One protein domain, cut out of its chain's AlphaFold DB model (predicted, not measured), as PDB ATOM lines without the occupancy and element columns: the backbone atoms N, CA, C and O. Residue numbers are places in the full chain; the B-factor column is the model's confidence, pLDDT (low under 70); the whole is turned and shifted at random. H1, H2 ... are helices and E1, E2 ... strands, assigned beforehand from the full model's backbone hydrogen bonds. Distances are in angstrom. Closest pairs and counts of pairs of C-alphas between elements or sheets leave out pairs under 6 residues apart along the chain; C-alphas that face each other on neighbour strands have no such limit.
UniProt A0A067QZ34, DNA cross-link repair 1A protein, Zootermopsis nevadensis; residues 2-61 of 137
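AT A GLANCE: This is residues 2 to 61 of the 137 residues of the protein "DNA cross-link repair 1A protein" of Zootermopsis nevadensis (UniProt A0A067QZ34). One helix, H1, lies slantwise over one face of a small three-stranded sheet, making two layers, while residues 14 to 19 and 35 to 41 stick out at opposite ends. The 60 printed residues hold H1, E1, E2 and E3 in that order, with under half in these elements; the class is mixed, helices and strands. The mixed sheet runs E1 E3 E2. The whole is loose, radius of gyration of the C-alphas 13.6 A, spanning 39 by 22 by 16 A.

HOW THE PARTS SIT: H1, residues 6 to 15, has every O i to N i+4 pair within hydrogen-bond range. E1, residues 23 to 29, is parallel to E3, residues 51 to 57; N 25 and O 52 are 2.8 A apart. E2, residues 44 to 48, forms an antiparallel hairpin with E3; N 46 and O 53 are 2.9 A apart. H1 is on the sheet at a height of 8.0 A; its closest C-alphas to E3 are Thr 10 and Val 51, 6.6 A.

IN THESE COORDINATES: H1, 14.4 A long, begins at C-alpha 6 (186.692, -3.734, 34.587). E1 measures 19.0 A, E2 13.7 A and E3 19.7 A, ending at C-alpha 57 (202.899, -6.391, 24.415).

THE WHOLE: The printed part has no cut. The link E1 to E2 is long, 14 residues. pLDDT is under 70 at residue 2 and residues 31 to 42.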
ATOM      1  N   CYS A   2     196.348  -3.857  43.611       50.62
ATOM      2  CA  CYS A   2     195.003  -3.892  43.028       50.62
ATOM      3  C   CYS A   2     195.118  -4.164  41.529       50.62
ATOM      4  O   CYS A   2     195.639  -3.326  40.796       50.62
ATOM      5  N   ASP A   3     194.653  -5.329  41.085       75.38
ATOM      6  CA  ASP A   3     194.647  -5.674  39.668       75.38
ATOM      7  C   ASP A   3     193.699  -4.742  38.910       75.38
ATOM      8  O   ASP A   3     192.517  -4.621  39.254       75.38
ATOM      9  N   ILE A   4     194.215  -4.089  37.865       81.75
ATOM     10  CA  ILE A   4     193.409  -3.308  36.923       81.75
ATOM     11  C   ILE A   4     192.372  -4.254  36.308       81.75
ATOM     12  O   ILE A   4     192.705  -5.139  35.519       81.75
ATOM     13  N   ASN A   5     191.104  -4.071  36.674       86.25
ATOM     14  CA  ASN A   5     189.984  -4.871  36.186       86.25
ATOM     15  C   ASN A   5     188.768  -3.988  35.883       86.25
ATOM     16  O   ASN A   5     188.664  -2.865  36.379       86.25
ATOM     17  N   MET A   6     187.842  -4.505  35.071       89.31
ATOM     18  CA  MET A   6     186.692  -3.734  34.587       89.31
ATOM     19  C   MET A   6     185.831  -3.167  35.717       89.31
ATOM     20  O   MET A   6     185.508  -1.986  35.693       89.31
ATOM     21  N   SER A   7     185.507  -3.965  36.734       91.38
ATOM     22  CA  SER A   7     184.643  -3.533  37.837       91.38
ATOM     23  C   SER A   7     185.263  -2.392  38.645       91.38
ATOM     24  O   SER A   7     184.575  -1.442  39.016       91.38
ATOM     25  N   PHE A   8     186.575  -2.461  38.889       93.31
ATOM     26  CA  PHE A   8     187.311  -1.390  39.554       93.31
ATOM     27  C   PHE A   8     187.270  -0.089  38.743       93.31
ATOM     28  O   PHE A   8     186.948   0.958  39.301       93.31
ATOM     29  N   LEU A   9     187.557  -0.159  37.440       94.12
ATOM     30  CA  LEU A   9     187.607   1.019  36.570       94.12
ATOM     31  C   LEU A   9     186.229   1.663  36.387       94.12
ATOM     32  O   LEU A   9     186.129   2.885  36.425       94.12
ATOM     33  N   THR A  10     185.166   0.868  36.249       93.81
ATOM     34  CA  THR A  10     183.798   1.399  36.166       93.81
ATOM     35  C   THR A  10     183.437   2.180  37.428       93.81
ATOM     36  O   THR A  10     183.024   3.331  37.335       93.81
ATOM     37  N   ARG A  11     183.696   1.609  38.613       94.38
ATOM     38  CA  ARG A  11     183.451   2.297  39.889       94.38
ATOM     39  C   ARG A  11     184.308   3.557  40.043       94.38
ATOM     40  O   ARG A  11     183.839   4.553  40.582       94.38
ATOM     41  N   TYR A  12     185.557   3.522  39.581       94.19
ATOM     42  CA  TYR A  12     186.441   4.688  39.599       94.19
ATOM     43  C   TYR A  12     185.888   5.823  38.722       94.19
ATOM     44  O   TYR A  12     185.855   6.971  39.153       94.19
ATOM     45  N   LEU A  13     185.376   5.512  37.526       94.69
ATOM     46  CA  LEU A  13     184.744   6.508  36.654       94.69
ATOM     47  C   LEU A  13     183.494   7.129  37.297       94.69
ATOM     48  O   LEU A  13     183.305   8.340  37.222       94.69
ATOM     49  N   GLU A  14     182.668   6.324  37.969       93.31
ATOM     50  CA  GLU A  14     181.472   6.797  38.682       93.31
ATOM     51  C   GLU A  14     181.813   7.757  39.833       93.31
ATOM     52  O   GLU A  14     181.124   8.759  40.037       93.31
ATOM     53  N   GLN A  15     182.904   7.502  40.562       94.94
ATOM     54  CA  GLN A  15     183.378   8.388  41.635       94.94
ATOM     55  C   GLN A  15     183.857   9.752  41.121       94.94
ATOM     56  O   GLN A  15     183.804  10.731  41.860       94.94
ATOM     57  N   HIS A  16     184.277   9.830  39.858       94.31
ATOM     58  CA  HIS A  16     184.755  11.053  39.209       94.31
ATOM     59  C   HIS A  16     183.784  11.578  38.138       94.31
ATOM     60  O   HIS A  16     184.196  12.240  37.176       94.31
ATOM     61  N   HIS A  17     182.487  11.290  38.300       86.44
ATOM     62  CA  HIS A  17     181.451  11.769  37.392       86.44
ATOM     63  C   HIS A  17     181.478  13.303  37.274       86.44
ATOM     64  O   HIS A  17     181.680  14.023  38.248       86.44
ATOM     65  N   GLY A  18     181.298  13.806  36.051       90.12
ATOM     66  CA  GLY A  18     181.333  15.241  35.744       90.12
ATOM     67  C   GLY A  18     182.727  15.805  35.449       90.12
ATOM     68  O   GLY A  18     182.812  16.863  34.835       90.12
ATOM     69  N   VAL A  19     183.803  15.092  35.805       95.56
ATOM     70  CA  VAL A  19     185.185  15.476  35.454       95.56
ATOM     71  C   VAL A  19     185.692  14.674  34.259       95.56
ATOM     72  O   VAL A  19     186.266  15.236  33.330       95.56
ATOM     73  N   PHE A  20     185.453  13.361  34.263       95.44
ATOM     74  CA  PHE A  20     185.861  12.462  33.186       95.44
ATOM     75  C   PHE A  20     184.649  11.749  32.591       95.44
ATOM     76  O   PHE A  20     183.717  11.371  33.303       95.44
ATOM     77  N   THR A  21     184.661  11.561  31.273       95.50
ATOM     78  CA  THR A  21     183.600  10.842  30.560       95.50
ATOM     79  C   THR A  21     183.957   9.383  30.337       95.50
ATOM     80  O   THR A  21     183.071   8.541  30.415       95.50
ATOM     81  N   ASP A  22     185.233   9.078  30.112       95.88
ATOM     82  CA  ASP A  22     185.710   7.774  29.666       95.88
ATOM     83  C   ASP A  22     187.036   7.420  30.344       95.88
ATOM     84  O   ASP A  22     187.807   8.294  30.741       95.88
ATOM     85  N   ILE A  23     187.321   6.120  30.442       95.88
ATOM     86  CA  ILE A  23     188.610   5.598  30.901       95.88
ATOM     87  C   ILE A  23     189.250   4.773  29.796       95.88
ATOM     88  O   ILE A  23     188.644   3.846  29.250       95.88
ATOM     89  N   VAL A  24     190.528   5.050  29.554       94.81
ATOM     90  CA  VAL A  24     191.413   4.196  28.768       94.81
ATOM     91  C   VAL A  24     192.528   3.689  29.674       94.81
ATOM     92  O   VAL A  24     193.304   4.474  30.210       94.81
ATOM     93  N   ALA A  25     192.606   2.371  29.843       93.00
ATOM     94  CA  ALA A  25     193.633   1.711  30.635       93.00
ATOM     95  C   ALA A  25     194.561   0.872  29.751       93.00
ATOM     96  O   ALA A  25     194.131   0.252  28.773       93.00
ATOM     97  N   PHE A  26     195.830   0.808  30.145       89.94
ATOM     98  CA  PHE A  26     196.850  -0.019  29.512       89.94
ATOM     99  C   PHE A  26     197.369  -1.035  30.523       89.94
ATOM    100  O   PHE A  26     197.744  -0.677  31.637       89.94
ATOM    101  N   ILE A  27     197.394  -2.303  30.127       87.56
ATOM    102  CA  ILE A  27     198.013  -3.378  30.896       87.56
ATOM    103  C   ILE A  27     199.277  -3.776  30.135       87.56
ATOM    104  O   ILE A  27     199.155  -4.402  29.075       87.56
ATOM    105  N   PRO A  28     200.476  -3.403  30.619       85.38
ATOM    106  CA  PRO A  28     201.708  -3.913  30.047       85.38
ATOM    107  C   PRO A  28     201.774  -5.415  30.324       85.38
ATOM    108  O   PRO A  28     201.580  -5.883  31.445       85.38
ATOM    109  N   THR A  29     202.005  -6.180  29.272       76.50
ATOM    110  CA  THR A  29     202.113  -7.636  29.317       76.50
ATOM    111  C   THR A  29     203.401  -8.050  28.633       76.50
ATOM    112  O   THR A  29     203.868  -7.339  27.750       76.50
ATOM    113  N   GLY A  30     203.976  -9.189  29.030       73.12
ATOM    114  CA  GLY A  30     205.145  -9.749  28.351       73.12
ATOM    115  C   GLY A  30     204.803 -10.254  26.942       73.12
ATOM    116  O   GLY A  30     204.175  -9.576  26.131       73.12
ATOM    117  N   TRP A  31     205.189 -11.488  26.627       66.12
ATOM    118  CA  TRP A  31     204.830 -12.089  25.341       66.12
ATOM    119  C   TRP A  31     203.343 -12.467  25.288       66.12
ATOM    120  O   TRP A  31     202.954 -13.575  25.657       66.12
ATOM    121  N   GLU A  32     202.506 -11.573  24.765       56.69
ATOM    122  CA  GLU A  32     201.144 -11.913  24.352       56.69
ATOM    123  C   GLU A  32     201.154 -12.574  22.969       56.69
ATOM    124  O   GLU A  32     200.987 -11.942  21.928       56.69
ATOM    125  N   MET A  33     201.323 -13.896  22.943       52.28
ATOM    126  CA  MET A  33     201.010 -14.676  21.749       52.28
ATOM    127  C   MET A  33     199.486 -14.766  21.641       52.28
ATOM    128  O   MET A  33     198.876 -15.662  22.235       52.28
ATOM    129  N   SER A  34     198.837 -13.855  20.910       51.72
ATOM    130  CA  SER A  34     197.403 -13.983  20.638       51.72
ATOM    131  C   SER A  34     197.171 -15.210  19.750       51.72
ATOM    132  O   SER A  34     197.086 -15.109  18.528       51.72
ATOM    133  N   ARG A  35     197.043 -16.404  20.347       44.97
ATOM    134  CA  ARG A  35     196.806 -17.669  19.618       44.97
ATOM    135  C   ARG A  35     195.554 -17.624  18.729       44.97
ATOM    136  O   ARG A  35     195.394 -18.467  17.854       44.97
ATOM    137  N   ARG A  36     194.671 -16.647  18.959       47.34
ATOM    138  CA  ARG A  36     193.374 -16.489  18.296       47.34
ATOM    139  C   ARG A  36     193.366 -15.486  17.135       47.34
ATOM    140  O   ARG A  36     192.387 -15.459  16.404       47.34
ATOM    141  N   ASN A  37     194.426 -14.700  16.929       47.84
ATOM    142  CA  ASN A  37     194.503 -13.745  15.819       47.84
ATOM    143  C   ASN A  37     195.893 -13.797  15.179       47.84
ATOM    144  O   ASN A  37     196.876 -13.354  15.762       47.84
ATOM    145  N   LYS A  38     195.974 -14.348  13.962       48.41
ATOM    146  CA  LYS A  38     197.220 -14.455  13.176       48.41
ATOM    147  C   LYS A  38     197.719 -13.101  12.645       48.41
ATOM    148  O   LYS A  38     198.788 -13.034  12.047       48.41
ATOM    149  N   ASN A  39     196.966 -12.028  12.876       50.16
ATOM    150  CA  ASN A  39     197.339 -10.679  12.484       50.16
ATOM    151  C   ASN A  39     198.057 -10.003  13.655       50.16
ATOM    152  O   ASN A  39     197.413  -9.543  14.597       50.16
ATOM    153  N   ALA A  40     199.385  -9.908  13.562       51.84
ATOM    154  CA  ALA A  40     200.307  -9.275  14.516       51.84
ATOM    155  C   ALA A  40     200.077  -7.759  14.756       51.84
ATOM    156  O   ALA A  40     200.965  -7.058  15.228       51.84
ATOM    157  N   GLY A  41     198.911  -7.229  14.379       55.38
ATOM    158  CA  GLY A  41     198.537  -5.824  14.528       55.38
ATOM    159  C   GLY A  41     197.384  -5.569  15.495       55.38
ATOM    160  O   GLY A  41     197.110  -4.406  15.769       55.38
ATOM    161  N   ASN A  42     196.714  -6.607  16.009       59.16
ATOM    162  CA  ASN A  42     195.551  -6.427  16.876       59.16
ATOM    163  C   ASN A  42     195.948  -6.589  18.347       59.16
ATOM    164  O   ASN A  42     196.004  -7.700  18.869       59.16
ATOM    165  N   VAL A  43     196.214  -5.451  18.994       70.81
ATOM    166  CA  VAL A  43     196.371  -5.306  20.451       70.81
ATOM    167  C   VAL A  43     195.134  -5.879  21.149       70.81
ATOM    168  O   VAL A  43     194.008  -5.649  20.695       70.81
ATOM    169  N   ARG A  44     195.313  -6.631  22.245       77.31
ATOM    170  CA  ARG A  44     194.181  -7.169  23.011       77.31
ATOM    171  C   ARG A  44     193.347  -6.001  23.531       77.31
ATOM    172  O   ARG A  44     193.834  -5.219  24.335       77.31
ATOM    173  N   ARG A  45     192.096  -5.879  23.093       86.81
ATOM    174  CA  ARG A  45     191.207  -4.781  23.481       86.81
ATOM    175  C   ARG A  45     189.935  -5.335  24.101       86.81
ATOM    176  O   ARG A  45     189.222  -6.100  23.455       86.81
ATOM    177  N   THR A  46     189.630  -4.891  25.311       87.62
ATOM    178  CA  THR A  46     188.368  -5.183  25.995       87.62
ATOM    179  C   THR A  46     187.682  -3.861  26.296       87.62
ATOM    180  O   THR A  46     188.287  -2.990  26.911       87.62
ATOM    181  N   GLN A  47     186.433  -3.692  25.869       90.38
ATOM    182  CA  GLN A  47     185.648  -2.489  26.140       90.38
ATOM    183  C   GLN A  47     184.325  -2.877  26.791       90.38
ATOM    184  O   GLN A  47     183.673  -3.821  26.348       90.38
ATOM    185  N   TYR A  48     183.924  -2.123  27.810       90.38
ATOM    186  CA  TYR A  48     182.600  -2.199  28.408       90.38
ATOM    187  C   TYR A  48     182.124  -0.789  28.766       90.38
ATOM    188  O   TYR A  48     182.769  -0.087  29.546       90.38
ATOM    189  N   GLY A  49     181.016  -0.356  28.161       92.38
ATOM    190  CA  GLY A  49     180.533   1.019  28.293       92.38
ATOM    191  C   GLY A  49     181.620   2.041  27.933       92.38
ATOM    192  O   GLY A  49     182.189   1.991  26.839       92.38
ATOM    193  N   LYS A  50     181.911   2.931  28.887       94.38
ATOM    194  CA  LYS A  50     182.894   4.025  28.780       94.38
ATOM    195  C   LYS A  50     184.302   3.650  29.257       94.38
ATOM    196  O   LYS A  50     185.171   4.504  29.403       94.38
ATOM    197  N   VAL A  51     184.540   2.368  29.529       95.94
ATOM    198  CA  VAL A  51     185.845   1.853  29.952       95.94
ATOM    199  C   VAL A  51     186.428   0.986  28.843       95.94
ATOM    200  O   VAL A  51     185.812   0.018  28.394       95.94
ATOM    201  N   THR A  52     187.648   1.311  28.418       94.62
ATOM    202  CA  THR A  52     188.426   0.531  27.449       94.62
ATOM    203  C   THR A  52     189.764   0.120  28.055       94.62
ATOM    204  O   THR A  52     190.487   0.950  28.595       94.62
ATOM    205  N   ILE A  53     190.121  -1.159  27.935       91.88
ATOM    206  CA  ILE A  53     191.391  -1.726  28.397       91.88
ATOM    207  C   ILE A  53     192.157  -2.297  27.202       91.88
ATOM    208  O   ILE A  53     191.635  -3.147  26.474       91.88
ATOM    209  N   TYR A  54     193.410  -1.877  27.043       88.19
ATOM    210  CA  TYR A  54     194.359  -2.407  26.068       88.19
ATOM    211  C   TYR A  54     195.425  -3.265  26.763       88.19
ATOM    212  O   TYR A  54     196.100  -2.801  27.678       88.19
ATOM    213  N   GLY A  55     195.599  -4.511  26.325       85.38
ATOM    214  CA  GLY A  55     196.760  -5.340  26.647       85.38
ATOM    215  C   GLY A  55     197.892  -5.012  25.685       85.38
ATOM    216  O   GLY A  55     197.764  -5.258  24.487       85.38
ATOM    217  N   VAL A  56     198.963  -4.409  26.194       83.88
ATOM    218  CA  VAL A  56     200.093  -3.938  25.389       83.88
ATOM    219  C   VAL A  56     201.230  -4.953  25.505       83.88
ATOM    220  O   VAL A  56     201.677  -5.205  26.627       83.88
ATOM    221  N   PRO A  57     201.720  -5.533  24.392       82.94
ATOM    222  CA  PRO A  57     202.899  -6.391  24.415       82.94
ATOM    223  C   PRO A  57     204.145  -5.521  24.627       82.94
ATOM    224  O   PRO A  57     204.711  -4.975  23.681       82.94
ATOM    225  N   TYR A  58     204.542  -5.366  25.885       82.00
ATOM    226  CA  TYR A  58     205.700  -4.603  26.330       82.00
ATOM    227  C   TYR A  58     206.679  -5.561  27.011       82.00
ATOM    228  O   TYR A  58     206.478  -5.988  28.147       82.00
ATOM    229  N   SER A  59     207.730  -5.941  26.286       83.69
ATOM    230  CA  SER A  59     208.741  -6.879  26.774       83.69
ATOM    231  C   SER A  59     210.019  -6.135  27.132       83.69
ATOM    232  O   SER A  59     210.617  -5.492  26.275       83.69
ATOM    233  N   GLU A  60     210.477  -6.295  28.371       86.06
ATOM    234  CA  GLU A  60     211.820  -5.880  28.813       86.06
ATOM    235  C   GLU A  60     212.878  -6.962  28.541       86.06
ATOM    236  O   GLU A  60     214.075  -6.763  28.740       86.06
ATOM    237  N   HIS A  61     212.442  -8.127  28.058       87.25
ATOM    238  CA  HIS A  61     213.312  -9.207  27.618       87.25
ATOM    239  C   HIS A  61     213.497  -9.180  26.105       87.25
ATOM    240  O   HIS A  61     212.561  -8.878  25.358       87.25
TER     241      HIS A  61